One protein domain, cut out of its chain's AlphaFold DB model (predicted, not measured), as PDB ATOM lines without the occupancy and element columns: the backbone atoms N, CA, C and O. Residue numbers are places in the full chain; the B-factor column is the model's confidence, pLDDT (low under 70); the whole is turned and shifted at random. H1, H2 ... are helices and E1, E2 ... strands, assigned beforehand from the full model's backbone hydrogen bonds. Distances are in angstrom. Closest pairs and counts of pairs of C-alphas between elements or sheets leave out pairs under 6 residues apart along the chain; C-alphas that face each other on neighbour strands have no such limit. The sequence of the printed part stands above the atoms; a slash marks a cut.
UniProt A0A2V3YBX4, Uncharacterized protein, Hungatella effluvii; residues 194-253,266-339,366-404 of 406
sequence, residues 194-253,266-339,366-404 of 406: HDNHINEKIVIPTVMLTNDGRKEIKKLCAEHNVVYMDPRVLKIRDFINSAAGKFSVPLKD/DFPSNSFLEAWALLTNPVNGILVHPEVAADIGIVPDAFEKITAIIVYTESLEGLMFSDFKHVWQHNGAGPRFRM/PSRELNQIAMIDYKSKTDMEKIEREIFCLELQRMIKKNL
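What this domain is: This is residues 194 to 253, 266 to 339 and 366 to 404 of the 406 residues of an uncharacterized protein of Hungatella effluvii (UniProt A0A2V3YBX4). Two small two-stranded ribbons, E1 with E4 and E2 with E3, have the short helix H3 between them near the middle. Long helices H1 and H8 lie side by side beyond E1 and E4; H2 with H4 and H5 makes another group, and H6 and H7 form a small corner past E2 and E3. The printed part has 173 residues, with eight named helices and four named strands in the order E1 H1 H2 H3 H4 H5 E2 H6 H7 E3 E4 H8; both sheets are antiparallel, and the class is mostly helix. It is compact, with a radius of gyration of the C-alphas of 17.7 A and spans of 58 by 42 by 29 A.

Where its parts are: E1 is residues 202 to 205, from C-alpha 202 at (80.467, 182.687, 225.416), and E4 is residues 374 to 377. E2 is residues 308 to 312, 13.0 A long, and E3 is residues 337 to 339. H8, residues 383 to 402, is the longest helix at 29.1 A and ends at C-alpha 402 at (83.915, 198.005, 238.820). H1 is residues 211 to 223, 18.9 A; H2 is residues 233 to 244, 16.6 A; H3 is residues 272 to 280, 12.1 A. H4 is residues 290 to 296, H5 302 to 305, H6 316 to 321 and H7 324 to 328.

How they stand to each other: E1 and E4 are antiparallel at 172 degrees, with N 202 and O 377 2.8 A apart. E2 and E3 are antiparallel at 170 degrees, with N 338 and O 311 2.8 A apart. The closest C-alphas of H3 and E2, Phe 272 and Tyr 312, are 5.8 A apart; those of H3 and E4, Glu 274 and Met 375, 7.2 A. H8 touches H1 with residues 396 to 402 alone, closest at C-alphas 217 and 399, 6.8 A, opposite ways at a shallow tilt of 13 degrees. H2 touches H5, closest at C-alphas 244 and 302, 4.8 A, and H4, closest at C-alphas 237 and 296, 7.2 A. H6 and H7 touch only at the corner, closest at C-alphas 318 and 326, 5.1 A. H1, H2, H3, H4, H6 and H8 have every O i to N i+4 pair within hydrogen-bond range; H7 has 0 of 1, but 2 of 2 O i to N i+3 pairs, and H5 is too short for an i+4 pair.

The domain as a whole: The two C-alphas farthest apart, of Lys 252 and Met 384, are 58.4 A apart. Residues 254 to 265 and 340 to 365 are not printed; the gaps are 37.9 A and 5.0 A. Of the links printed whole, none is long. Mean pLDDT of the printed part is 87.9; residues 194 to 196, 198, 266 to 270 and 331 to 333 are under 70.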
ATOM      1  N   HIS A 194      91.540 174.350 220.773       66.56
ATOM      2  CA  HIS A 194      91.226 172.926 220.690       66.56
ATOM      3  C   HIS A 194      89.839 172.605 221.276       66.56
ATOM      4  O   HIS A 194      89.366 171.479 221.132       66.56
ATOM      5  N   ASP A 195      89.182 173.597 221.885       66.69
ATOM      6  CA  ASP A 195      87.827 173.511 222.421       66.69
ATOM      7  C   ASP A 195      86.842 174.174 221.442       66.69
ATOM      8  O   ASP A 195      86.964 175.355 221.121       66.69
ATOM      9  N   ASN A 196      85.855 173.418 220.951       64.12
ATOM     10  CA  ASN A 196      84.832 173.935 220.037       64.12
ATOM     11  C   ASN A 196      83.585 174.377 220.815       64.12
ATOM     12  O   ASN A 196      82.753 173.554 221.195       64.12
ATOM     13  N   HIS A 197      83.406 175.689 220.972       70.69
ATOM     14  CA  HIS A 197      82.279 176.290 221.698       70.69
ATOM     15  C   HIS A 197      81.062 176.640 220.807       70.69
ATOM     16  O   HIS A 197      80.262 177.510 221.137       70.69
ATOM     17  N   ILE A 198      80.884 175.952 219.672       65.50
ATOM     18  CA  ILE A 198      79.935 176.292 218.580       65.50
ATOM     19  C   ILE A 198      78.488 176.551 219.059       65.50
ATOM     20  O   ILE A 198      77.774 177.391 218.495       65.50
ATOM     21  N   ASN A 199      78.050 175.823 220.094       71.81
ATOM     22  CA  ASN A 199      76.688 175.861 220.640       71.81
ATOM     23  C   ASN A 199      76.595 176.498 222.036       71.81
ATOM     24  O   ASN A 199      75.532 176.453 222.659       71.81
ATOM     25  N   GLU A 200      77.688 177.056 222.544       79.62
ATOM     26  CA  GLU A 200      77.750 177.615 223.889       79.62
ATOM     27  C   GLU A 200      77.537 179.130 223.861       79.62
ATOM     28  O   GLU A 200      77.806 179.807 222.871       79.62
ATOM     29  N   LYS A 201      77.015 179.673 224.963       87.06
ATOM     30  CA  LYS A 201      76.967 181.123 225.175       87.06
ATOM     31  C   LYS A 201      78.323 181.527 225.727       87.06
ATOM     32  O   LYS A 201      78.668 181.047 226.799       87.06
ATOM     33  N   ILE A 202      79.075 182.386 225.053       87.06
ATOM     34  CA  ILE A 202      80.467 182.687 225.416       87.06
ATOM     35  C   ILE A 202      80.635 184.168 225.727       87.06
ATOM     36  O   ILE A 202      80.062 185.033 225.059       87.06
ATOM     37  N   VAL A 203      81.483 184.469 226.710       89.06
ATOM     38  CA  VAL A 203      81.984 185.819 226.974       89.06
ATOM     39  C   VAL A 203      83.499 185.835 227.102       89.06
ATOM     40  O   VAL A 203      84.063 185.099 227.910       89.06
ATOM     41  N   ILE A 204      84.131 186.772 226.390       89.69
ATOM     42  CA  ILE A 204      85.522 187.184 226.612       89.69
ATOM     43  C   ILE A 204      85.538 188.660 227.015       89.69
ATOM     44  O   ILE A 204      85.166 189.519 226.209       89.69
ATOM     45  N   PRO A 205      85.991 189.015 228.228       89.94
ATOM     46  CA  PRO A 205      86.326 190.396 228.546       89.94
ATOM     47  C   PRO A 205      87.491 190.866 227.674       89.94
ATOM     48  O   PRO A 205      88.541 190.235 227.650       89.94
ATOM     49  N   THR A 206      87.341 192.001 227.003       89.69
ATOM     50  CA  THR A 206      88.376 192.566 226.119       89.69
ATOM     51  C   THR A 206      89.150 193.712 226.769       89.69
ATOM     52  O   THR A 206      89.743 194.555 226.101       89.69
ATOM     53  N   VAL A 207      89.140 193.728 228.098       90.12
ATOM     54  CA  VAL A 207      89.886 194.631 228.975       90.12
ATOM     55  C   VAL A 207      90.567 193.808 230.056       90.12
ATOM     56  O   VAL A 207      90.099 192.722 230.415       90.12
ATOM     57  N   MET A 208      91.655 194.325 230.622       89.62
ATOM     58  CA  MET A 208      92.300 193.652 231.745       89.62
ATOM     59  C   MET A 208      91.510 193.850 233.038       89.62
ATOM     60  O   MET A 208      91.103 194.953 233.405       89.62
ATOM     61  N   LEU A 209      91.302 192.743 233.739       90.12
ATOM     62  CA  LEU A 209      90.554 192.673 234.985       90.12
ATOM     63  C   LEU A 209      91.487 192.299 236.132       90.12
ATOM     64  O   LEU A 209      92.482 191.590 235.942       90.12
ATOM     65  N   THR A 210      91.135 192.724 237.341       90.00
ATOM     66  CA  THR A 210      91.791 192.227 238.554       90.00
ATOM     67  C   THR A 210      91.509 190.733 238.756       90.00
ATOM     68  O   THR A 210      90.570 190.167 238.190       90.00
ATOM     69  N   ASN A 211      92.311 190.059 239.588       90.56
ATOM     70  CA  ASN A 211      92.080 188.648 239.922       90.56
ATOM     71  C   ASN A 211      90.699 188.420 240.545       90.56
ATOM     72  O   ASN A 211      90.023 187.457 240.187       90.56
ATOM     73  N   ASP A 212      90.267 189.310 241.437       91.81
ATOM     74  CA  ASP A 212      88.943 189.214 242.051       91.81
ATOM     75  C   ASP A 212      87.837 189.575 241.060       91.81
ATOM     76  O   ASP A 212      86.828 188.877 241.004       91.81
ATOM     77  N   GLY A 213      88.077 190.542 240.171       91.31
ATOM     78  CA  GLY A 213      87.200 190.838 239.043       91.31
ATOM     79  C   GLY A 213      86.917 189.640 238.149       91.31
ATOM     80  O   GLY A 213      85.766 189.365 237.817       91.31
ATOM     81  N   ARG A 214      87.966 188.887 237.797       92.31
ATOM     82  CA  ARG A 214      87.827 187.644 237.027       92.31
ATOM     83  C   ARG A 214      86.970 186.617 237.763       92.31
ATOM     84  O   ARG A 214      86.115 186.000 237.137       92.31
ATOM     85  N   LYS A 215      87.153 186.448 239.078       94.19
ATOM     86  CA  LYS A 215      86.323 185.535 239.888       94.19
ATOM     87  C   LYS A 215      84.863 185.984 239.932       94.19
ATOM     88  O   LYS A 215      83.977 185.154 239.749       94.19
ATOM     89  N   GLU A 216      84.618 187.275 240.159       94.19
ATOM     90  CA  GLU A 216      83.270 187.847 240.200       94.19
ATOM     91  C   GLU A 216      82.544 187.617 238.862       94.19
ATOM     92  O   GLU A 216      81.420 187.122 238.847       94.19
ATOM     93  N   ILE A 217      83.197 187.898 237.730       93.62
ATOM     94  CA  ILE A 217      82.586 187.719 236.405       93.62
ATOM     95  C   ILE A 217      82.392 186.239 236.065       93.62
ATOM     96  O   ILE A 217      81.334 185.881 235.558       93.62
ATOM     97  N   LYS A 218      83.349 185.358 236.395       94.94
ATOM     98  CA  LYS A 218      83.174 183.901 236.237       94.94
ATOM     99  C   LYS A 218      81.930 183.402 236.976       94.94
ATOM    100  O   LYS A 218      81.199 182.573 236.443       94.94
ATOM    101  N   LYS A 219      81.668 183.935 238.174       95.19
ATOM    102  CA  LYS A 219      80.465 183.614 238.948       95.19
ATOM    103  C   LYS A 219      79.189 184.095 238.248       95.19
ATOM    104  O   LYS A 219      78.272 183.295 238.099       95.19
ATOM    105  N   LEU A 220      79.158 185.343 237.772       94.56
ATOM    106  CA  LEU A 220      78.024 185.868 237.000       94.56
ATOM    107  C   LEU A 220      77.748 185.002 235.761       94.56
ATOM    108  O   LEU A 220      76.613 184.616 235.506       94.56
ATOM    109  N   CYS A 221      78.787 184.671 234.996       93.94
ATOM    110  CA  CYS A 221      78.669 183.818 233.817       93.94
ATOM    111  C   CYS A 221      78.059 182.449 234.170       93.94
ATOM    112  O   CYS A 221      77.118 182.017 233.509       93.94
ATOM    113  N   ALA A 222      78.509 181.815 235.258       93.81
ATOM    114  CA  ALA A 222      77.950 180.546 235.723       93.81
ATOM    115  C   ALA A 222      76.466 180.647 236.129       93.81
ATOM    116  O   ALA A 222      75.689 179.752 235.804       93.81
ATOM    117  N   GLU A 223      76.055 181.737 236.789       94.31
ATOM    118  CA  GLU A 223      74.654 181.988 237.177       94.31
ATOM    119  C   GLU A 223      73.716 182.099 235.961       94.31
ATOM    120  O   GLU A 223      72.553 181.711 236.043       94.31
ATOM    121  N   HIS A 224      74.235 182.562 234.820       91.31
ATOM    122  CA  HIS A 224      73.485 182.744 233.569       91.31
ATOM    123  C   HIS A 224      73.710 181.627 232.532       91.31
ATOM    124  O   HIS A 224      73.262 181.748 231.389       91.31
ATOM    125  N   ASN A 225      74.389 180.534 232.909       90.19
ATOM    126  CA  ASN A 225      74.784 179.445 232.004       90.19
ATOM    127  C   ASN A 225      75.543 179.951 230.756       90.19
ATOM    128  O   ASN A 225      75.244 179.587 229.616       90.19
ATOM    129  N   VAL A 226      76.495 180.850 230.997       90.81
ATOM    130  CA  VAL A 226      77.407 181.432 230.011       90.81
ATOM    131  C   VAL A 226      78.823 180.960 230.329       90.81
ATOM    132  O   VAL A 226      79.266 180.993 231.475       90.81
ATOM    133  N   VAL A 227      79.555 180.543 229.307       89.81
ATOM    134  CA  VAL A 227      80.958 180.155 229.384       89.81
ATOM    135  C   VAL A 227      81.825 181.404 229.385       89.81
ATOM    136  O   VAL A 227      81.810 182.219 228.462       89.81
ATOM    137  N   TYR A 228      82.580 181.569 230.463       89.56
ATOM    138  CA  TYR A 228      83.595 182.601 230.561       89.56
ATOM    139  C   TYR A 228      84.906 182.096 229.964       89.56
ATOM    140  O   TYR A 228      85.408 181.051 230.379       89.56
ATOM    141  N   MET A 229      85.509 182.894 229.092       87.81
ATOM    142  CA  MET A 229      86.835 182.642 228.542       87.81
ATOM    143  C   MET A 229      87.794 183.770 228.933       87.81
ATOM    144  O   MET A 229      87.489 184.958 228.796       87.81
ATOM    145  N   ASP A 230      88.963 183.394 229.455       86.81
ATOM    146  CA  ASP A 230      90.012 184.354 229.800       86.81
ATOM    147  C   ASP A 230      90.614 184.964 228.511       86.81
ATOM    148  O   ASP A 230      90.966 184.221 227.590       86.81
ATOM    149  N   PRO A 231      90.792 186.298 228.436       87.38
ATOM    150  CA  PRO A 231      91.442 186.930 227.290       87.38
ATOM    151  C   PRO A 231      92.921 186.549 227.201       87.38
ATOM    152  O   PRO A 231      93.630 186.470 228.210       87.38
ATOM    153  N   ARG A 232      93.447 186.406 225.982       87.50
ATOM    154  CA  ARG A 232      94.823 185.914 225.756       87.50
ATOM    155  C   ARG A 232      95.888 186.997 225.766       87.50
ATOM    156  O   ARG A 232      96.752 187.077 224.893       87.50
ATOM    157  N   VAL A 233      95.872 187.786 226.828       90.38
ATOM    158  CA  VAL A 233      96.837 188.861 227.077       90.38
ATOM    159  C   VAL A 233      98.282 188.348 227.025       90.38
ATOM    160  O   VAL A 233      99.143 188.982 226.422       90.38
ATOM    161  N   LEU A 234      98.548 187.166 227.593       91.38
ATOM    162  CA  LEU A 234      99.902 186.599 227.630       91.38
ATOM    163  C   LEU A 234     100.422 186.213 226.240       91.38
ATOM    164  O   LEU A 234     101.599 186.408 225.965       91.38
ATOM    165  N   LYS A 235      99.551 185.742 225.339       92.69
ATOM    166  CA  LYS A 235      99.945 185.408 223.961       92.69
ATOM    167  C   LYS A 235     100.309 186.667 223.172       92.69
ATOM    168  O   LYS A 235     101.296 186.665 222.446       92.69
ATOM    169  N   ILE A 236      99.556 187.756 223.363       93.50
ATOM    170  CA  ILE A 236      99.867 189.067 222.770       93.50
ATOM    171  C   ILE A 236     101.225 189.574 223.265       93.50
ATOM    172  O   ILE A 236     102.057 189.980 222.457       93.50
ATOM    173  N   ARG A 237     101.479 189.496 224.579       95.50
ATOM    174  CA  ARG A 237     102.792 189.812 225.159       95.50
ATOM    175  C   ARG A 237     103.904 188.995 224.503       95.50
ATOM    176  O   ARG A 237     104.920 189.568 224.124       95.50
ATOM    177  N   ASP A 238     103.727 187.682 224.381       96.38
ATOM    178  CA  ASP A 238     104.753 186.800 223.815       96.38
ATOM    179  C   ASP A 238     105.077 187.181 222.363       96.38
ATOM    180  O   ASP A 238     106.247 187.222 221.986       96.38
ATOM    181  N   PHE A 239     104.066 187.546 221.571       96.69
ATOM    182  CA  PHE A 239     104.251 188.027 220.199       96.69
ATOM    183  C   PHE A 239     104.992 189.363 220.131       96.69
ATOM    184  O   PHE A 239     105.941 189.486 219.357       96.69
ATOM    185  N   ILE A 240     104.621 190.332 220.971       97.50
ATOM    186  CA  ILE A 240     105.296 191.636 221.041       97.50
ATOM    187  C   ILE A 240     106.765 191.461 221.446       97.50
ATOM    188  O   ILE A 240     107.656 191.980 220.776       97.50
ATOM    189  N   ASN A 241     107.035 190.678 222.493       96.81
ATOM    190  CA  ASN A 241     108.397 190.421 222.962       96.81
ATOM    191  C   ASN A 241     109.228 189.641 221.932       96.81
ATOM    192  O   ASN A 241     110.417 189.916 221.767       96.81
ATOM    193  N   SER A 242     108.617 188.685 221.225       95.19
ATOM    194  CA  SER A 242     109.274 187.957 220.136       95.19
ATOM    195  C   SER A 242     109.706 188.910 219.021       95.19
ATOM    196  O   SER A 242     110.863 188.874 218.607       95.19
ATOM    197  N   ALA A 243     108.806 189.789 218.574       96.00
ATOM    198  CA  ALA A 243     109.090 190.766 217.527       96.00
ATOM    199  C   ALA A 243     110.173 191.770 217.962       96.00
ATOM    200  O   ALA A 243     111.157 191.979 217.256       96.00
ATOM    201  N   ALA A 244     110.061 192.320 219.175       95.00
ATOM    202  CA  ALA A 244     111.068 193.214 219.754       95.00
ATOM    203  C   ALA A 244     112.453 192.551 219.902       95.00
ATOM    204  O   ALA A 244     113.490 193.213 219.828       95.00
ATOM    205  N   GLY A 245     112.489 191.229 220.087       93.88
ATOM    206  CA  GLY A 245     113.722 190.449 220.125       93.88
ATOM    207  C   GLY A 245     114.407 190.263 218.766       93.88
ATOM    208  O   GLY A 245     115.575 189.873 218.758       93.88
ATOM    209  N   LYS A 246     113.704 190.518 217.656       94.62
ATOM    210  CA  LYS A 246     114.186 190.369 216.272       94.62
ATOM    211  C   LYS A 246     114.437 191.712 215.573       94.62
ATOM    212  O   LYS A 246     115.271 191.795 214.676       94.62
ATOM    213  N   PHE A 247     113.738 192.769 215.980       95.00
ATOM    214  CA  PHE A 247     113.900 194.108 215.415       95.00
ATOM    215  C   PHE A 247     115.020 194.921 216.088       95.00
ATOM    216  O   PHE A 247     115.230 194.855 217.303       95.00
ATOM    217  N   SER A 248     115.709 195.746 215.298       93.12
ATOM    218  CA  SER A 248     116.472 196.901 215.787       93.12
ATOM    219  C   SER A 248     115.552 198.108 215.970       93.12
ATOM    220  O   SER A 248     114.448 198.128 215.435       93.12
ATOM    221  N   VAL A 249     115.995 199.136 216.697       95.12
ATOM    222  CA  VAL A 249     115.281 200.424 216.699       95.12
ATOM    223  C   VAL A 249     115.267 200.956 215.257       95.12
ATOM    224  O   VAL A 249     116.339 201.002 214.647       95.12
ATOM    225  N   PRO A 250     114.092 201.284 214.688       95.00
ATOM    226  CA  PRO A 250     113.993 201.720 213.304       95.00
ATOM    227  C   PRO A 250     114.685 203.071 213.116       95.00
ATOM    228  O   PRO A 250     114.539 203.983 213.936       95.00
ATOM    229  N   LEU A 251     115.437 203.203 212.026       94.25
ATOM    230  CA  LEU A 251     115.971 204.488 211.583       94.25
ATOM    231  C   LEU A 251     114.878 205.349 210.925       94.25
ATOM    232  O   LEU A 251     113.710 204.973 210.828       94.25
ATOM    233  N   LYS A 252     115.261 206.542 210.457       91.81
ATOM    234  CA  LYS A 252     114.362 207.391 209.670       91.81
ATOM    235  C   LYS A 252     113.891 206.634 208.420       91.81
ATOM    236  O   LYS A 252     114.714 206.055 207.719       91.81
ATOM    237  N   ASP A 253     112.584 206.688 208.154       93.69
ATOM    238  CA  ASP A 253     111.919 206.017 207.025       93.69
ATOM    239  C   ASP A 253     112.098 204.471 207.028       93.69
ATOM    240  O   ASP A 253     111.885 203.798 206.017       93.69
ATOM    241  N   ASP A 266      87.514 181.436 219.001       60.16
ATOM    242  CA  ASP A 266      86.189 181.132 219.575       60.16
ATOM    243  C   ASP A 266      85.042 182.071 219.150       60.16
ATOM    244  O   ASP A 266      83.882 181.789 219.422       60.16
ATOM    245  N   PHE A 267      85.358 183.192 218.490       65.31
ATOM    246  CA  PHE A 267      84.400 184.160 217.958       65.31
ATOM    247  C   PHE A 267      84.563 184.296 216.444       65.31
ATOM    248  O   PHE A 267      85.450 185.025 215.975       65.31
ATOM    249  N   PRO A 268      83.703 183.657 215.652       61.31
ATOM    250  CA  PRO A 268      83.757 183.806 214.212       61.31
ATOM    251  C   PRO A 268      83.280 185.180 213.733       61.31
ATOM    252  O   PRO A 268      82.521 185.880 214.406       61.31
ATOM    253  N   SER A 269      83.780 185.609 212.571       57.50
ATOM    254  CA  SER A 269      83.595 186.912 211.901       57.50
ATOM    255  C   SER A 269      84.235 188.152 212.555       57.50
ATOM    256  O   SER A 269      84.540 189.107 211.840       57.50
ATOM    257  N   ASN A 270      84.482 188.148 213.873       67.56
ATOM    258  CA  ASN A 270      84.992 189.303 214.635       67.56
ATOM    259  C   ASN A 270      86.125 188.958 215.624       67.56
ATOM    260  O   ASN A 270      86.454 189.755 216.501       67.56
ATOM    261  N   SER A 271      86.736 187.783 215.492       70.06
ATOM    262  CA  SER A 271      87.811 187.277 216.361       70.06
ATOM    263  C   SER A 271      88.960 188.264 216.577       70.06
ATOM    264  O   SER A 271      89.430 188.409 217.707       70.06
ATOM    265  N   PHE A 272      89.390 188.990 215.537       77.00
ATOM    266  CA  PHE A 272      90.461 189.993 215.651       77.00
ATOM    267  C   PHE A 272      90.138 191.125 216.639       77.00
ATOM    268  O   PHE A 272      91.064 191.763 217.144       77.00
ATOM    269  N   LEU A 273      88.855 191.374 216.940       81.56
ATOM    270  CA  LEU A 273      88.444 192.408 217.888       81.56
ATOM    271  C   LEU A 273      88.923 192.112 219.311       81.56
ATOM    272  O   LEU A 273      89.179 193.064 220.040       81.56
ATOM    273  N   GLU A 274      89.113 190.841 219.694       86.81
ATOM    274  CA  GLU A 274      89.679 190.494 221.005       86.81
ATOM    275  C   GLU A 274      91.080 191.094 221.139       86.81
ATOM    276  O   GLU A 274      91.335 191.897 222.035       86.81
ATOM    277  N   ALA A 275      91.979 190.736 220.216       89.62
ATOM    278  CA  ALA A 275      93.339 191.254 220.221       89.62
ATOM    279  C   ALA A 275      93.351 192.774 220.055       89.62
ATOM    280  O   ALA A 275      94.057 193.461 220.789       89.62
ATOM    281  N   TRP A 276      92.535 193.311 219.146       91.00
ATOM    282  CA  TRP A 276      92.488 194.749 218.913       91.00
ATOM    283  C   TRP A 276      92.057 195.544 220.151       91.00
ATOM    284  O   TRP A 276      92.704 196.532 220.504       91.00
ATOM    285  N   ALA A 277      91.003 195.112 220.844       90.44
ATOM    286  CA  ALA A 277      90.530 195.769 222.057       90.44
ATOM    287  C   ALA A 277      91.530 195.626 223.217       90.44
ATOM    288  O   ALA A 277      91.800 196.606 223.911       90.44
ATOM    289  N   LEU A 278      92.160 194.459 223.394       91.81
ATOM    290  CA  LEU A 278      93.206 194.280 224.411       91.81
ATOM    291  C   LEU A 278      94.425 195.179 224.163       91.81
ATOM    292  O   LEU A 278      95.031 195.672 225.113       91.81
ATOM    293  N   LEU A 279      94.771 195.416 222.898       93.50
ATOM    294  CA  LEU A 279      95.867 196.304 222.525       93.50
ATOM    295  C   LEU A 279      95.513 197.785 222.709       93.50
ATOM    296  O   LEU A 279      96.363 198.545 223.158       93.50
ATOM    297  N   THR A 280      94.289 198.204 222.372       93.06
ATOM    298  CA  THR A 280      93.996 199.631 222.120       93.06
ATOM    299  C   THR A 280      92.901 200.252 222.976       93.06
ATOM    300  O   THR A 280      92.633 201.442 222.827       93.06
ATOM    301  N   ASN A 281      92.235 199.501 223.860       90.31
ATOM    302  CA  ASN A 281      91.166 200.098 224.657       90.31
ATOM    303  C   ASN A 281      91.702 201.265 225.526       90.31
ATOM    304  O   ASN A 281      92.781 201.147 226.112       90.31
ATOM    305  N   PRO A 282      90.949 202.369 225.693       88.50
ATOM    306  CA  PRO A 282      91.448 203.538 226.423       88.50
ATOM    307  C   PRO A 282      91.613 203.352 227.931       88.50
ATOM    308  O   PRO A 282      92.111 204.255 228.590       88.50
ATOM    309  N   VAL A 283      91.156 202.237 228.505       88.12
ATOM    310  CA  VAL A 283      91.173 202.029 229.959       88.12
ATOM    311  C   VAL A 283      92.493 201.426 230.411       88.12
ATOM    312  O   VAL A 283      93.092 201.922 231.353       88.12
ATOM    313  N   ASN A 284      92.897 200.330 229.774       90.31
ATOM    314  CA  ASN A 284      94.121 199.606 230.089       90.31
ATOM    315  C   ASN A 284      94.679 198.869 228.865       90.31
ATOM    316  O   ASN A 284      95.320 197.836 229.001       90.31
ATOM    317  N   GLY A 285      94.414 199.358 227.651       92.56
ATOM    318  CA  GLY A 285      94.988 198.806 226.428       92.56
ATOM    319  C   GLY A 285      96.514 198.791 226.469       92.56
ATOM    320  O   GLY A 285      97.141 199.785 226.831       92.56
ATOM    321  N   ILE A 286      97.105 197.664 226.073       93.88
ATOM    322  CA  ILE A 286      98.553 197.407 226.164       93.88
ATOM    323  C   ILE A 286      99.388 198.484 225.450       93.88
ATOM    324  O   ILE A 286     100.457 198.849 225.927       93.88
ATOM    325  N   LEU A 287      98.916 198.993 224.310       92.06
ATOM    326  CA  LEU A 287      99.630 199.987 223.500       92.06
ATOM    327  C   LEU A 287      99.293 201.436 223.864       92.06
ATOM    328  O   LEU A 287      99.877 202.354 223.293       92.06
ATOM    329  N   VAL A 288      98.336 201.632 224.773       89.44
ATOM    330  CA  VAL A 288      97.878 202.951 225.234       89.44
ATOM    331  C   VAL A 288      98.448 203.265 226.619       89.44
ATOM    332  O   VAL A 288      98.721 204.425 226.909       89.44
ATOM    333  N   HIS A 289      98.676 202.236 227.443       90.12
ATOM    334  CA  HIS A 289      99.111 202.348 228.840       90.12
ATOM    335  C   HIS A 289     100.406 201.546 229.075       90.12
ATOM    336  O   HIS A 289     100.343 200.344 229.369       90.12
ATOM    337  N   PRO A 290     101.593 202.166 228.916       85.75
ATOM    338  CA  PRO A 290     102.890 201.487 229.030       85.75
ATOM    339  C   PRO A 290     103.122 200.772 230.370       85.75
ATOM    340  O   PRO A 290     103.764 199.723 230.415       85.75
ATOM    341  N   GLU A 291     102.579 201.297 231.466       89.69
ATOM    342  CA  GLU A 291     102.632 200.688 232.794       89.69
ATOM    343  C   GLU A 291     101.919 199.335 232.831       89.69
ATOM    344  O   GLU A 291     102.417 198.379 233.424       89.69
ATOM    345  N   VAL A 292     100.801 199.211 232.112       90.25
ATOM    346  CA  VAL A 292     100.049 197.960 232.028       90.25
ATOM    347  C   VAL A 292     100.814 196.933 231.193       90.25
ATOM    348  O   VAL A 292     100.825 195.745 231.526       90.25
ATOM    349  N   ALA A 293     101.485 197.379 230.130       91.62
ATOM    350  CA  ALA A 293     102.365 196.538 229.327       91.62
ATOM    351  C   ALA A 293     103.548 195.996 230.147       91.62
ATOM    352  O   ALA A 293     103.835 194.795 230.099       91.62
ATOM    353  N   ALA A 294     104.194 196.850 230.946       92.38
ATOM    354  CA  ALA A 294     105.273 196.445 231.844       92.38
ATOM    355  C   ALA A 294     104.792 195.410 232.875       92.38
ATOM    356  O   ALA A 294     105.433 194.378 233.074       92.38
ATOM    357  N   ASP A 295     103.611 195.630 233.452       91.00
ATOM    358  CA  ASP A 295     102.968 194.758 234.436       91.00
ATOM    359  C   ASP A 295     102.720 193.324 233.948       91.00
ATOM    360  O   ASP A 295     102.744 192.375 234.735       91.00
ATOM    361  N   ILE A 296     102.431 193.150 232.656       92.25
ATOM    362  CA  ILE A 296     102.238 191.821 232.056       92.25
ATOM    363  C   ILE A 296     103.554 191.208 231.560       92.25
ATOM    364  O   ILE A 296     103.573 190.027 231.204       92.25
ATOM    365  N   GLY A 297     104.653 191.966 231.588       95.25
ATOM    366  CA  GLY A 297     105.997 191.527 231.215       95.25
ATOM    367  C   GLY A 297     106.382 191.825 229.765       95.25
ATOM    368  O   GLY A 297     107.165 191.068 229.190       95.25
ATOM    369  N   ILE A 298     105.821 192.869 229.146       96.19
ATOM    370  CA  ILE A 298     106.335 193.376 227.866       96.19
ATOM    371  C   ILE A 298     107.633 194.138 228.116       96.19
ATOM    372  O   ILE A 298     107.723 194.948 229.039       96.19
ATOM    373  N   VAL A 299     108.648 193.858 227.300       93.31
ATOM    374  CA  VAL A 299     109.946 194.528 227.409       93.31
ATOM    375  C   VAL A 299     109.820 196.001 226.986       93.31
ATOM    376  O   VAL A 299     109.213 196.272 225.950       93.31
ATOM    377  N   PRO A 300     110.360 196.969 227.754       90.50
ATOM    378  CA  PRO A 300     110.181 198.393 227.450       90.50
ATOM    379  C   PRO A 300     110.659 198.808 226.052       90.50
ATOM    380  O   PRO A 300     110.017 199.630 225.401       90.50
ATOM    381  N   ASP A 301     111.739 198.195 225.556       92.50
ATOM    382  CA  ASP A 301     112.304 198.480 224.232       92.50
ATOM    383  C   ASP A 301     111.397 198.024 223.074       92.50
ATOM    384  O   ASP A 301     111.604 198.444 221.935       92.50
ATOM    385  N   ALA A 302     110.353 197.227 223.331       95.38
ATOM    386  CA  ALA A 302     109.367 196.869 222.316       95.38
ATOM    387  C   ALA A 302     108.663 198.100 221.724       95.38
ATOM    388  O   ALA A 302     108.418 198.136 220.518       95.38
ATOM    389  N   PHE A 303     108.381 199.116 222.546       94.38
ATOM    390  CA  PHE A 303     107.715 200.349 222.112       94.38
ATOM    391  C   PHE A 303     108.616 201.270 221.283       94.38
ATOM    392  O   PHE A 303     108.116 202.113 220.544       94.38
ATOM    393  N   GLU A 304     109.933 201.098 221.382       94.88
ATOM    394  CA  GLU A 304     110.908 201.817 220.560       94.88
ATOM    395  C   GLU A 304     111.196 201.069 219.256       94.88
ATOM    396  O   GLU A 304     111.437 201.682 218.220       94.88
ATOM    397  N   LYS A 305     111.173 199.734 219.301       96.25
ATOM    398  CA  LYS A 305     111.538 198.878 218.170       96.25
ATOM    399  C   LYS A 305     110.399 198.602 217.206       96.25
ATOM    400  O   LYS A 305     110.669 198.388 216.032       96.25
ATOM    401  N   ILE A 306     109.155 198.540 217.663       97.75
ATOM    402  CA  ILE A 306     108.016 198.225 216.795       97.75
ATOM    403  C   ILE A 306     107.381 199.533 216.328       97.75
ATOM    404  O   ILE A 306     106.977 200.365 217.135       97.75
ATOM    405  N   THR A 307     107.249 199.708 215.015       97.81
ATOM    406  CA  THR A 307     106.602 200.895 214.446       97.81
ATOM    407  C   THR A 307     105.084 200.765 214.492       97.81
ATOM    408  O   THR A 307     104.391 201.692 214.918       97.81
ATOM    409  N   ALA A 308     104.557 199.613 214.070       97.81
ATOM    410  CA  ALA A 308     103.126 199.344 214.085       97.81
ATOM    411  C   ALA A 308     102.810 197.857 214.289       97.81
ATOM    412  O   ALA A 308     103.574 196.976 213.889       97.81
ATOM    413  N   ILE A 309     101.647 197.601 214.887       97.94
ATOM    414  CA  ILE A 309     101.069 196.264 215.036       97.94
ATOM    415  C   ILE A 309      99.793 196.197 214.203       97.94
ATOM    416  O   ILE A 309      98.882 197.010 214.383       97.94
ATOM    417  N   ILE A 310      99.733 195.219 213.303       96.88
ATOM    418  CA  ILE A 310      98.588 194.931 212.449       96.88
ATOM    419  C   ILE A 310      97.956 193.633 212.939       96.88
ATOM    420  O   ILE A 310      98.596 192.588 212.926       96.88
ATOM    421  N   VAL A 311      96.692 193.680 213.348       94.50
ATOM    422  CA  VAL A 311      95.911 192.486 213.693       94.50
ATOM    423  C   VAL A 311      94.908 192.240 212.580       94.50
ATOM    424  O   VAL A 311      94.189 193.164 212.206       94.50
ATOM    425  N   TYR A 312      94.829 191.017 212.067       92.25
ATOM    426  CA  TYR A 312      93.898 190.670 210.994       92.25
ATOM    427  C   TYR A 312      93.297 189.279 211.162       92.25
ATOM    428  O   TYR A 312      93.768 188.479 211.965       92.25
ATOM    429  N   THR A 313      92.255 188.995 210.387       89.25
ATOM    430  CA  THR A 313      91.677 187.652 210.217       89.25
ATOM    431  C   THR A 313      91.505 187.355 208.731       89.25
ATOM    432  O   THR A 313      91.093 188.233 207.975       89.25
ATOM    433  N   GLU A 314      91.800 186.127 208.324       87.69
ATOM    434  CA  GLU A 314      91.617 185.593 206.978       87.69
ATOM    435  C   GLU A 314      90.245 184.928 206.828       87.69
ATOM    436  O   GLU A 314      89.625 184.478 207.799       87.69
ATOM    437  N   SER A 315      89.786 184.879 205.579       88.62
ATOM    438  CA  SER A 315      88.604 184.149 205.126       88.62
ATOM    439  C   SER A 315      88.996 182.845 204.431       88.62
ATOM    440  O   SER A 315      90.164 182.639 204.083       88.62
ATOM    441  N   LEU A 316      88.019 181.972 204.177       90.19
ATOM    442  CA  LEU A 316      88.245 180.761 203.392       90.19
ATOM    443  C   LEU A 316      88.691 181.095 201.959       90.19
ATOM    444  O   LEU A 316      89.594 180.442 201.439       90.19
ATOM    445  N   GLU A 317      88.113 182.127 201.344       90.50
ATOM    446  CA  GLU A 317      88.552 182.685 200.063       90.50
ATOM    447  C   GLU A 317      90.005 183.166 200.128       90.50
ATOM    448  O   GLU A 317      90.799 182.808 199.260       90.50
ATOM    449  N   GLY A 318      90.377 183.914 201.173       91.38
ATOM    450  CA  GLY A 318      91.747 184.393 201.373       91.38
ATOM    451  C   GLY A 318      92.760 183.250 201.394       91.38
ATOM    452  O   GLY A 318      93.766 183.305 200.684       91.38
ATOM    453  N   LEU A 319      92.437 182.174 202.116       93.38
ATOM    454  CA  LEU A 319      93.234 180.951 202.152       93.38
ATOM    455  C   LEU A 319      93.287 180.261 200.776       93.38
ATOM    456  O   LEU A 319      94.367 179.954 200.270       93.38
ATOM    457  N   MET A 320      92.128 180.029 200.153       94.31
ATOM    458  CA  MET A 320      92.001 179.284 198.894       94.31
ATOM    459  C   MET A 320      92.687 179.983 197.712       94.31
ATOM    460  O   MET A 320      93.264 179.322 196.846       94.31
ATOM    461  N   PHE A 321      92.622 181.312 197.661       92.75
ATOM    462  CA  PHE A 321      93.251 182.119 196.617       92.75
ATOM    463  C   PHE A 321      94.662 182.581 196.983       92.75
ATOM    464  O   PHE A 321      95.344 183.175 196.144       92.75
ATOM    465  N   SER A 322      95.117 182.292 198.210       90.56
ATOM    466  CA  SER A 322      96.408 182.743 198.742       90.56
ATOM    467  C   SER A 322      96.621 184.235 198.460       90.56
ATOM    468  O   SER A 322      97.653 184.647 197.923       90.56
ATOM    469  N   ASP A 323      95.585 185.038 198.713       89.50
ATOM    470  CA  ASP A 323      95.590 186.477 198.468       89.50
ATOM    471  C   ASP A 323      95.185 187.215 199.740       89.50
ATOM    472  O   ASP A 323      94.027 187.235 200.161       89.50
ATOM    473  N   PHE A 324      96.169 187.875 200.340       91.06
ATOM    474  CA  PHE A 324      95.963 188.671 201.537       91.06
ATOM    475  C   PHE A 324      94.941 189.799 201.322       91.06
ATOM    476  O   PHE A 324      94.317 190.243 202.279       91.06
ATOM    477  N   LYS A 325      94.677 190.236 200.079       89.00
ATOM    478  CA  LYS A 325      93.703 191.301 199.779       89.00
ATOM    479  C   LYS A 325      92.284 191.009 200.270       89.00
ATOM    480  O   LYS A 325      91.506 191.942 200.473       89.00
ATOM    481  N   HIS A 326      91.953 189.748 200.536       87.88
ATOM    482  CA  HIS A 326      90.676 189.388 201.142       87.88
ATOM    483  C   HIS A 326      90.475 189.988 202.547       87.88
ATOM    484  O   HIS A 326      89.330 190.178 202.950       87.88
ATOM    485  N   VAL A 327      91.526 190.413 203.268       87.69
ATOM    486  CA  VAL A 327      91.343 191.092 204.570       87.69
ATOM    487  C   VAL A 327      90.675 192.471 204.448       87.69
ATOM    488  O   VAL A 327      90.108 192.969 205.420       87.69
ATOM    489  N   TRP A 328      90.679 193.089 203.259       87.69
ATOM    490  CA  TRP A 328      89.969 194.348 202.993       87.69
ATOM    491  C   TRP A 328      88.472 194.149 202.723       87.69
ATOM    492  O   TRP A 328      87.731 195.134 202.633       87.69
ATOM    493  N   GLN A 329      87.999 192.906 202.606       82.62
ATOM    494  CA  GLN A 329      86.570 192.624 202.523       82.62
ATOM    495  C   GLN A 329      85.868 193.157 203.777       82.62
ATOM    496  O   GLN A 329      86.302 192.922 204.905       82.62
ATOM    497  N   HIS A 330      84.792 193.914 203.568       77.50
ATOM    498  CA  HIS A 330      84.040 194.528 204.655       77.50
ATOM    499  C   HIS A 330      82.941 193.588 205.146       77.50
ATOM    500  O   HIS A 330      82.180 193.043 204.348       77.50
ATOM    501  N   ASN A 331      82.818 193.462 206.465       68.69
ATOM    502  CA  ASN A 331      81.636 192.916 207.124       68.69
ATOM    503  C   ASN A 331      80.943 194.015 207.956       68.69
ATOM    504  O   ASN A 331      81.309 195.190 207.882       68.69
ATOM    505  N   GLY A 332      79.944 193.654 208.769       64.94
ATOM    506  CA  GLY A 332      79.239 194.602 209.646       64.94
ATOM    507  C   GLY A 332      80.132 195.388 210.626       64.94
ATOM    508  O   GLY A 332      79.676 196.389 211.170       64.94
ATOM    509  N   ALA A 333      81.393 194.983 210.825       62.28
ATOM    510  CA  ALA A 333      82.402 195.657 211.645       62.28
ATOM    511  C   ALA A 333      83.520 196.341 210.818       62.28
ATOM    512  O   ALA A 333      84.523 196.788 211.384       62.28
ATOM    513  N   GLY A 334      83.363 196.460 209.494       73.12
ATOM    514  CA  GLY A 334      84.346 197.053 208.581       73.12
ATOM    515  C   GLY A 334      85.337 196.030 208.004       73.12
ATOM    516  O   GLY A 334      85.011 194.844 207.936       73.12
ATOM    517  N   PRO A 335      86.527 196.459 207.542       81.62
ATOM    518  CA  PRO A 335      87.544 195.542 207.033       81.62
ATOM    519  C   PRO A 335      88.084 194.643 208.156       81.62
ATOM    520  O   PRO A 335      88.065 195.023 209.330       81.62
ATOM    521  N   ARG A 336      88.598 193.463 207.804       84.81
ATOM    522  CA  ARG A 336      89.042 192.411 208.738       84.81
ATOM    523  C   ARG A 336      90.478 192.571 209.235       84.81
ATOM    524  O   ARG A 336      91.154 191.590 209.541       84.81
ATOM    525  N   PHE A 337      90.941 193.809 209.322       90.06
ATOM    526  CA  PHE A 337      92.232 194.161 209.893       90.06
ATOM    527  C   PHE A 337      92.139 195.464 210.688       90.06
ATOM    528  O   PHE A 337      91.249 196.291 210.467       90.06
ATOM    529  N   ARG A 338      93.089 195.677 211.596       92.38
ATOM    530  CA  ARG A 338      93.325 196.939 212.302       92.38
ATOM    531  C   ARG A 338      94.820 197.169 212.434       92.38
ATOM    532  O   ARG A 338      95.560 196.218 212.658       92.38
ATOM    533  N   MET A 339      95.248 198.423 212.327       95.56
ATOM    534  CA  MET A 339      96.648 198.817 212.493       95.56
ATOM    535  C   MET A 339      96.769 199.872 213.586       95.56
ATOM    536  O   MET A 339      96.143 200.927 213.485       95.56
ATOM    537  N   PRO A 366      96.002 203.738 209.595       93.88
ATOM    538  CA  PRO A 366      95.934 203.508 211.033       93.88
ATOM    539  C   PRO A 366      94.497 203.569 211.558       93.88
ATOM    540  O   PRO A 366      93.723 204.475 211.243       93.88
ATOM    541  N   SER A 367      94.139 202.600 212.391       92.38
ATOM    542  CA  SER A 367      92.815 202.473 212.996       92.38
ATOM    543  C   SER A 367      92.738 203.215 214.328       92.38
ATOM    544  O   SER A 367      93.740 203.328 215.026       92.38
ATOM    545  N   ARG A 368      91.542 203.686 214.698       87.50
ATOM    546  CA  ARG A 368      91.275 204.290 216.015       87.50
ATOM    547  C   ARG A 368      91.043 203.234 217.093       87.50
ATOM    548  O   ARG A 368      90.747 202.078 216.779       87.50
ATOM    549  N   GLU A 369      91.142 203.657 218.348       83.00
ATOM    550  CA  GLU A 369      90.888 202.829 219.524       83.00
ATOM    551  C   GLU A 369      89.505 202.170 219.470       83.00
ATOM    552  O   GLU A 369      88.540 202.711 218.915       83.00
ATOM    553  N   LEU A 370      89.392 201.003 220.103       81.44
ATOM    554  CA  LEU A 370      88.123 200.311 220.274       81.44
ATOM    555  C   LEU A 370      87.682 200.336 221.740       81.44
ATOM    556  O   LEU A 370      88.352 199.807 222.621       81.44
ATOM    557  N   ASN A 371      86.493 200.885 221.989       80.31
ATOM    558  CA  ASN A 371      85.893 200.982 223.330       80.31
ATOM    559  C   ASN A 371      85.136 199.713 223.758       80.31
ATOM    560  O   ASN A 371      84.354 199.740 224.711       80.31
ATOM    561  N   GLN A 372      85.310 198.606 223.035       83.56
ATOM    562  CA  GLN A 372      84.660 197.345 223.360       83.56
ATOM    563  C   GLN A 372      85.291 196.756 224.623       83.56
ATOM    564  O   GLN A 372      86.496 196.527 224.673       83.56
ATOM    565  N   ILE A 373      84.462 196.502 225.637       86.00
ATOM    566  CA  ILE A 373      84.910 195.968 226.934       86.00
ATOM    567  C   ILE A 373      84.658 194.465 227.105       86.00
ATOM    568  O   ILE A 373      85.218 193.847 228.008       86.00
ATOM    569  N   ALA A 374      83.827 193.879 226.241       88.12
ATOM    570  CA  ALA A 374      83.627 192.440 226.145       88.12
ATOM    571  C   ALA A 374      83.143 192.031 224.748       88.12
ATOM    572  O   ALA A 374      82.413 192.772 224.077       88.12
ATOM    573  N   MET A 375      83.505 190.817 224.351       87.00
ATOM    574  CA  MET A 375      82.896 190.062 223.261       87.00
ATOM    575  C   MET A 375      81.912 189.057 223.851       87.00
ATOM    576  O   MET A 375      82.200 188.425 224.867       87.00
ATOM    577  N   ILE A 376      80.731 188.962 223.239       85.44
ATOM    578  CA  ILE A 376      79.610 188.160 223.735       85.44
ATOM    579  C   ILE A 376      78.992 187.429 222.548       85.44
ATOM    580  O   ILE A 376      78.461 188.083 221.647       85.44
ATOM    581  N   ASP A 377      79.039 186.099 222.566       81.44
ATOM    582  CA  ASP A 377      78.336 185.244 221.615       81.44
ATOM    583  C   ASP A 377      77.211 184.570 222.387       81.44
ATOM    584  O   ASP A 377      77.407 183.627 223.145       81.44
ATOM    585  N   TYR A 378      76.028 185.160 222.281       78.25
ATOM    586  CA  TYR A 378      74.829 184.720 222.975       78.25
ATOM    587  C   TYR A 378      73.724 184.660 221.923       78.25
ATOM    588  O   TYR A 378      72.979 185.623 221.723       78.25
ATOM    589  N   LYS A 379      73.670 183.540 221.194       74.94
ATOM    590  CA  LYS A 379      72.700 183.291 220.117       74.94
ATOM    591  C   LYS A 379      71.289 183.127 220.708       74.94
ATOM    592  O   LYS A 379      70.900 182.030 221.096       74.94
ATOM    593  N   SER A 380      70.524 184.216 220.797       75.38
ATOM    594  CA  SER A 380      69.126 184.200 221.266       75.38
ATOM    595  C   SER A 380      68.170 183.831 220.124       75.38
ATOM    596  O   SER A 380      68.196 184.469 219.072       75.38
ATOM    597  N   LYS A 381      67.302 182.831 220.324       77.88
ATOM    598  CA  LYS A 381      66.312 182.371 219.328       77.88
ATOM    599  C   LYS A 381      64.895 182.849 219.643       77.88
ATOM    600  O   LYS A 381      64.069 182.953 218.741       77.88
ATOM    601  N   THR A 382      64.625 183.163 220.904       83.75
ATOM    602  CA  THR A 382      63.331 183.650 221.395       83.75
ATOM    603  C   THR A 382      63.436 185.071 221.943       83.75
ATOM    604  O   THR A 382      64.522 185.539 222.288       83.75
ATOM    605  N   ASP A 383      62.310 185.780 222.047       85.00
ATOM    606  CA  ASP A 383      62.304 187.133 222.621       85.00
ATOM    607  C   ASP A 383      62.639 187.137 224.121       85.00
ATOM    608  O   ASP A 383      63.310 188.054 224.591       85.00
ATOM    609  N   MET A 384      62.281 186.077 224.854       84.88
ATOM    610  CA  MET A 384      62.692 185.903 226.253       84.88
ATOM    611  C   MET A 384      64.216 185.801 226.388       84.88
ATOM    612  O   MET A 384      64.810 186.527 227.179       84.88
ATOM    613  N   GLU A 385      64.872 184.992 225.551       84.31
ATOM    614  CA  GLU A 385      66.339 184.871 225.544       84.31
ATOM    615  C   GLU A 385      67.046 186.166 225.111       84.31
ATOM    616  O   GLU A 385      68.218 186.367 225.433       84.31
ATOM    617  N   LYS A 386      66.384 187.046 224.344       85.31
ATOM    618  CA  LYS A 386      66.933 188.376 224.024       85.31
ATOM    619  C   LYS A 386      66.913 189.283 225.252       85.31
ATOM    620  O   LYS A 386      67.914 189.939 225.522       85.31
ATOM    621  N   ILE A 387      65.815 189.280 226.012       87.00
ATOM    622  CA  ILE A 387      65.693 190.053 227.257       87.00
ATOM    623  C   ILE A 387      66.711 189.557 228.292       87.00
ATOM    624  O   ILE A 387      67.423 190.363 228.888       87.00
ATOM    625  N   GLU A 388      66.839 188.239 228.467       86.75
ATOM    626  CA  GLU A 388      67.849 187.639 229.352       86.75
ATOM    627  C   GLU A 388      69.265 188.063 228.959       86.75
ATOM    628  O   GLU A 388      70.051 188.486 229.809       86.75
ATOM    629  N   ARG A 389      69.576 188.024 227.658       88.00
ATOM    630  CA  ARG A 389      70.854 188.505 227.133       88.00
ATOM    631  C   ARG A 389      71.079 189.979 227.471       88.00
ATOM    632  O   ARG A 389      72.181 190.324 227.884       88.00
ATOM    633  N   GLU A 390      70.090 190.850 227.291       89.00
ATOM    634  CA  GLU A 390      70.226 192.284 227.582       89.00
ATOM    635  C   GLU A 390      70.490 192.552 229.067       89.00
ATOM    636  O   GLU A 390      71.397 193.322 229.398       89.00
ATOM    637  N   ILE A 391      69.759 191.875 229.957       90.19
ATOM    638  CA  ILE A 391      69.966 191.950 231.410       90.19
ATOM    639  C   ILE A 391      71.389 191.504 231.757       90.19
ATOM    640  O   ILE A 391      72.132 192.258 232.391       90.19
ATOM    641  N   PHE A 392      71.798 190.334 231.263       91.69
ATOM    642  CA  PHE A 392      73.146 189.812 231.457       91.69
ATOM    643  C   PHE A 392      74.221 190.784 230.944       91.69
ATOM    644  O   PHE A 392      75.193 191.065 231.645       91.69
ATOM    645  N   CYS A 393      74.040 191.363 229.751       90.50
ATOM    646  CA  CYS A 393      74.976 192.342 229.192       90.50
ATOM    647  C   CYS A 393      75.121 193.569 230.103       90.50
ATOM    648  O   CYS A 393      76.239 194.032 230.332       90.50
ATOM    649  N   LEU A 394      74.019 194.099 230.639       91.25
ATOM    650  CA  LEU A 394      74.045 195.258 231.533       91.25
ATOM    651  C   LEU A 394      74.755 194.951 232.859       91.25
ATOM    652  O   LEU A 394      75.542 195.772 233.342       91.25
ATOM    653  N   GLU A 395      74.504 193.777 233.440       93.06
ATOM    654  CA  GLU A 395      75.178 193.306 234.656       93.06
ATOM    655  C   GLU A 395      76.679 193.122 234.424       93.06
ATOM    656  O   GLU A 395      77.496 193.685 235.161       93.06
ATOM    657  N   LEU A 396      77.047 192.438 233.337       92.19
ATOM    658  CA  LEU A 396      78.430 192.215 232.933       92.19
ATOM    659  C   LEU A 396      79.181 193.539 232.758       92.19
ATOM    660  O   LEU A 396      80.269 193.711 233.304       92.19
ATOM    661  N   GLN A 397      78.601 194.509 232.046       90.94
ATOM    662  CA  GLN A 397      79.232 195.815 231.838       90.94
ATOM    663  C   GLN A 397      79.478 196.561 233.156       90.94
ATOM    664  O   GLN A 397      80.529 197.188 233.322       90.94
ATOM    665  N   ARG A 398      78.533 196.505 234.105       91.19
ATOM    666  CA  ARG A 398      78.704 197.108 235.437       91.19
ATOM    667  C   ARG A 398      79.827 196.422 236.211       91.19
ATOM    668  O   ARG A 398      80.670 197.108 236.790       91.19
ATOM    669  N   MET A 399      79.869 195.091 236.185       91.12
ATOM    670  CA  MET A 399      80.897 194.310 236.875       91.12
ATOM    671  C   MET A 399      82.287 194.520 236.283       91.12
ATOM    672  O   MET A 399      83.237 194.705 237.042       91.12
ATOM    673  N   ILE A 400      82.410 194.570 234.954       89.69
ATOM    674  CA  ILE A 400      83.673 194.887 234.282       89.69
ATOM    675  C   ILE A 400      84.162 196.264 234.726       89.69
ATOM    676  O   ILE A 400      85.277 196.367 235.223       89.69
ATOM    677  N   LYS A 401      83.319 197.304 234.645       88.50
ATOM    678  CA  LYS A 401      83.695 198.679 235.026       88.50
ATOM    679  C   LYS A 401      84.144 198.806 236.484       88.50
ATOM    680  O   LYS A 401      85.044 199.591 236.772       88.50
ATOM    681  N   LYS A 402      83.534 198.044 237.398       89.62
ATOM    682  CA  LYS A 402      83.915 198.005 238.820       89.62
ATOM    683  C   LYS A 402      85.292 197.367 239.037       89.62
ATOM    684  O   LYS A 402      85.998 197.758 239.960       89.62
ATOM    685  N   ASN A 403      85.663 196.401 238.199       88.62
ATOM    686  CA  ASN A 403      86.807 195.520 238.420       88.62
ATOM    687  C   ASN A 403      87.940 195.681 237.392       88.62
ATOM    688  O   ASN A 403      88.770 194.781 237.222       88.62
ATOM    689  N   LEU A 404      87.973 196.820 236.699       84.94
ATOM    690  CA  LEU A 404      89.056 197.171 235.788       84.94
ATOM    691  C   LEU A 404      90.389 197.159 236.534       84.94
ATOM    692  O   LEU A 404      90.508 197.737 237.618       84.94
TER     693      LEU A 404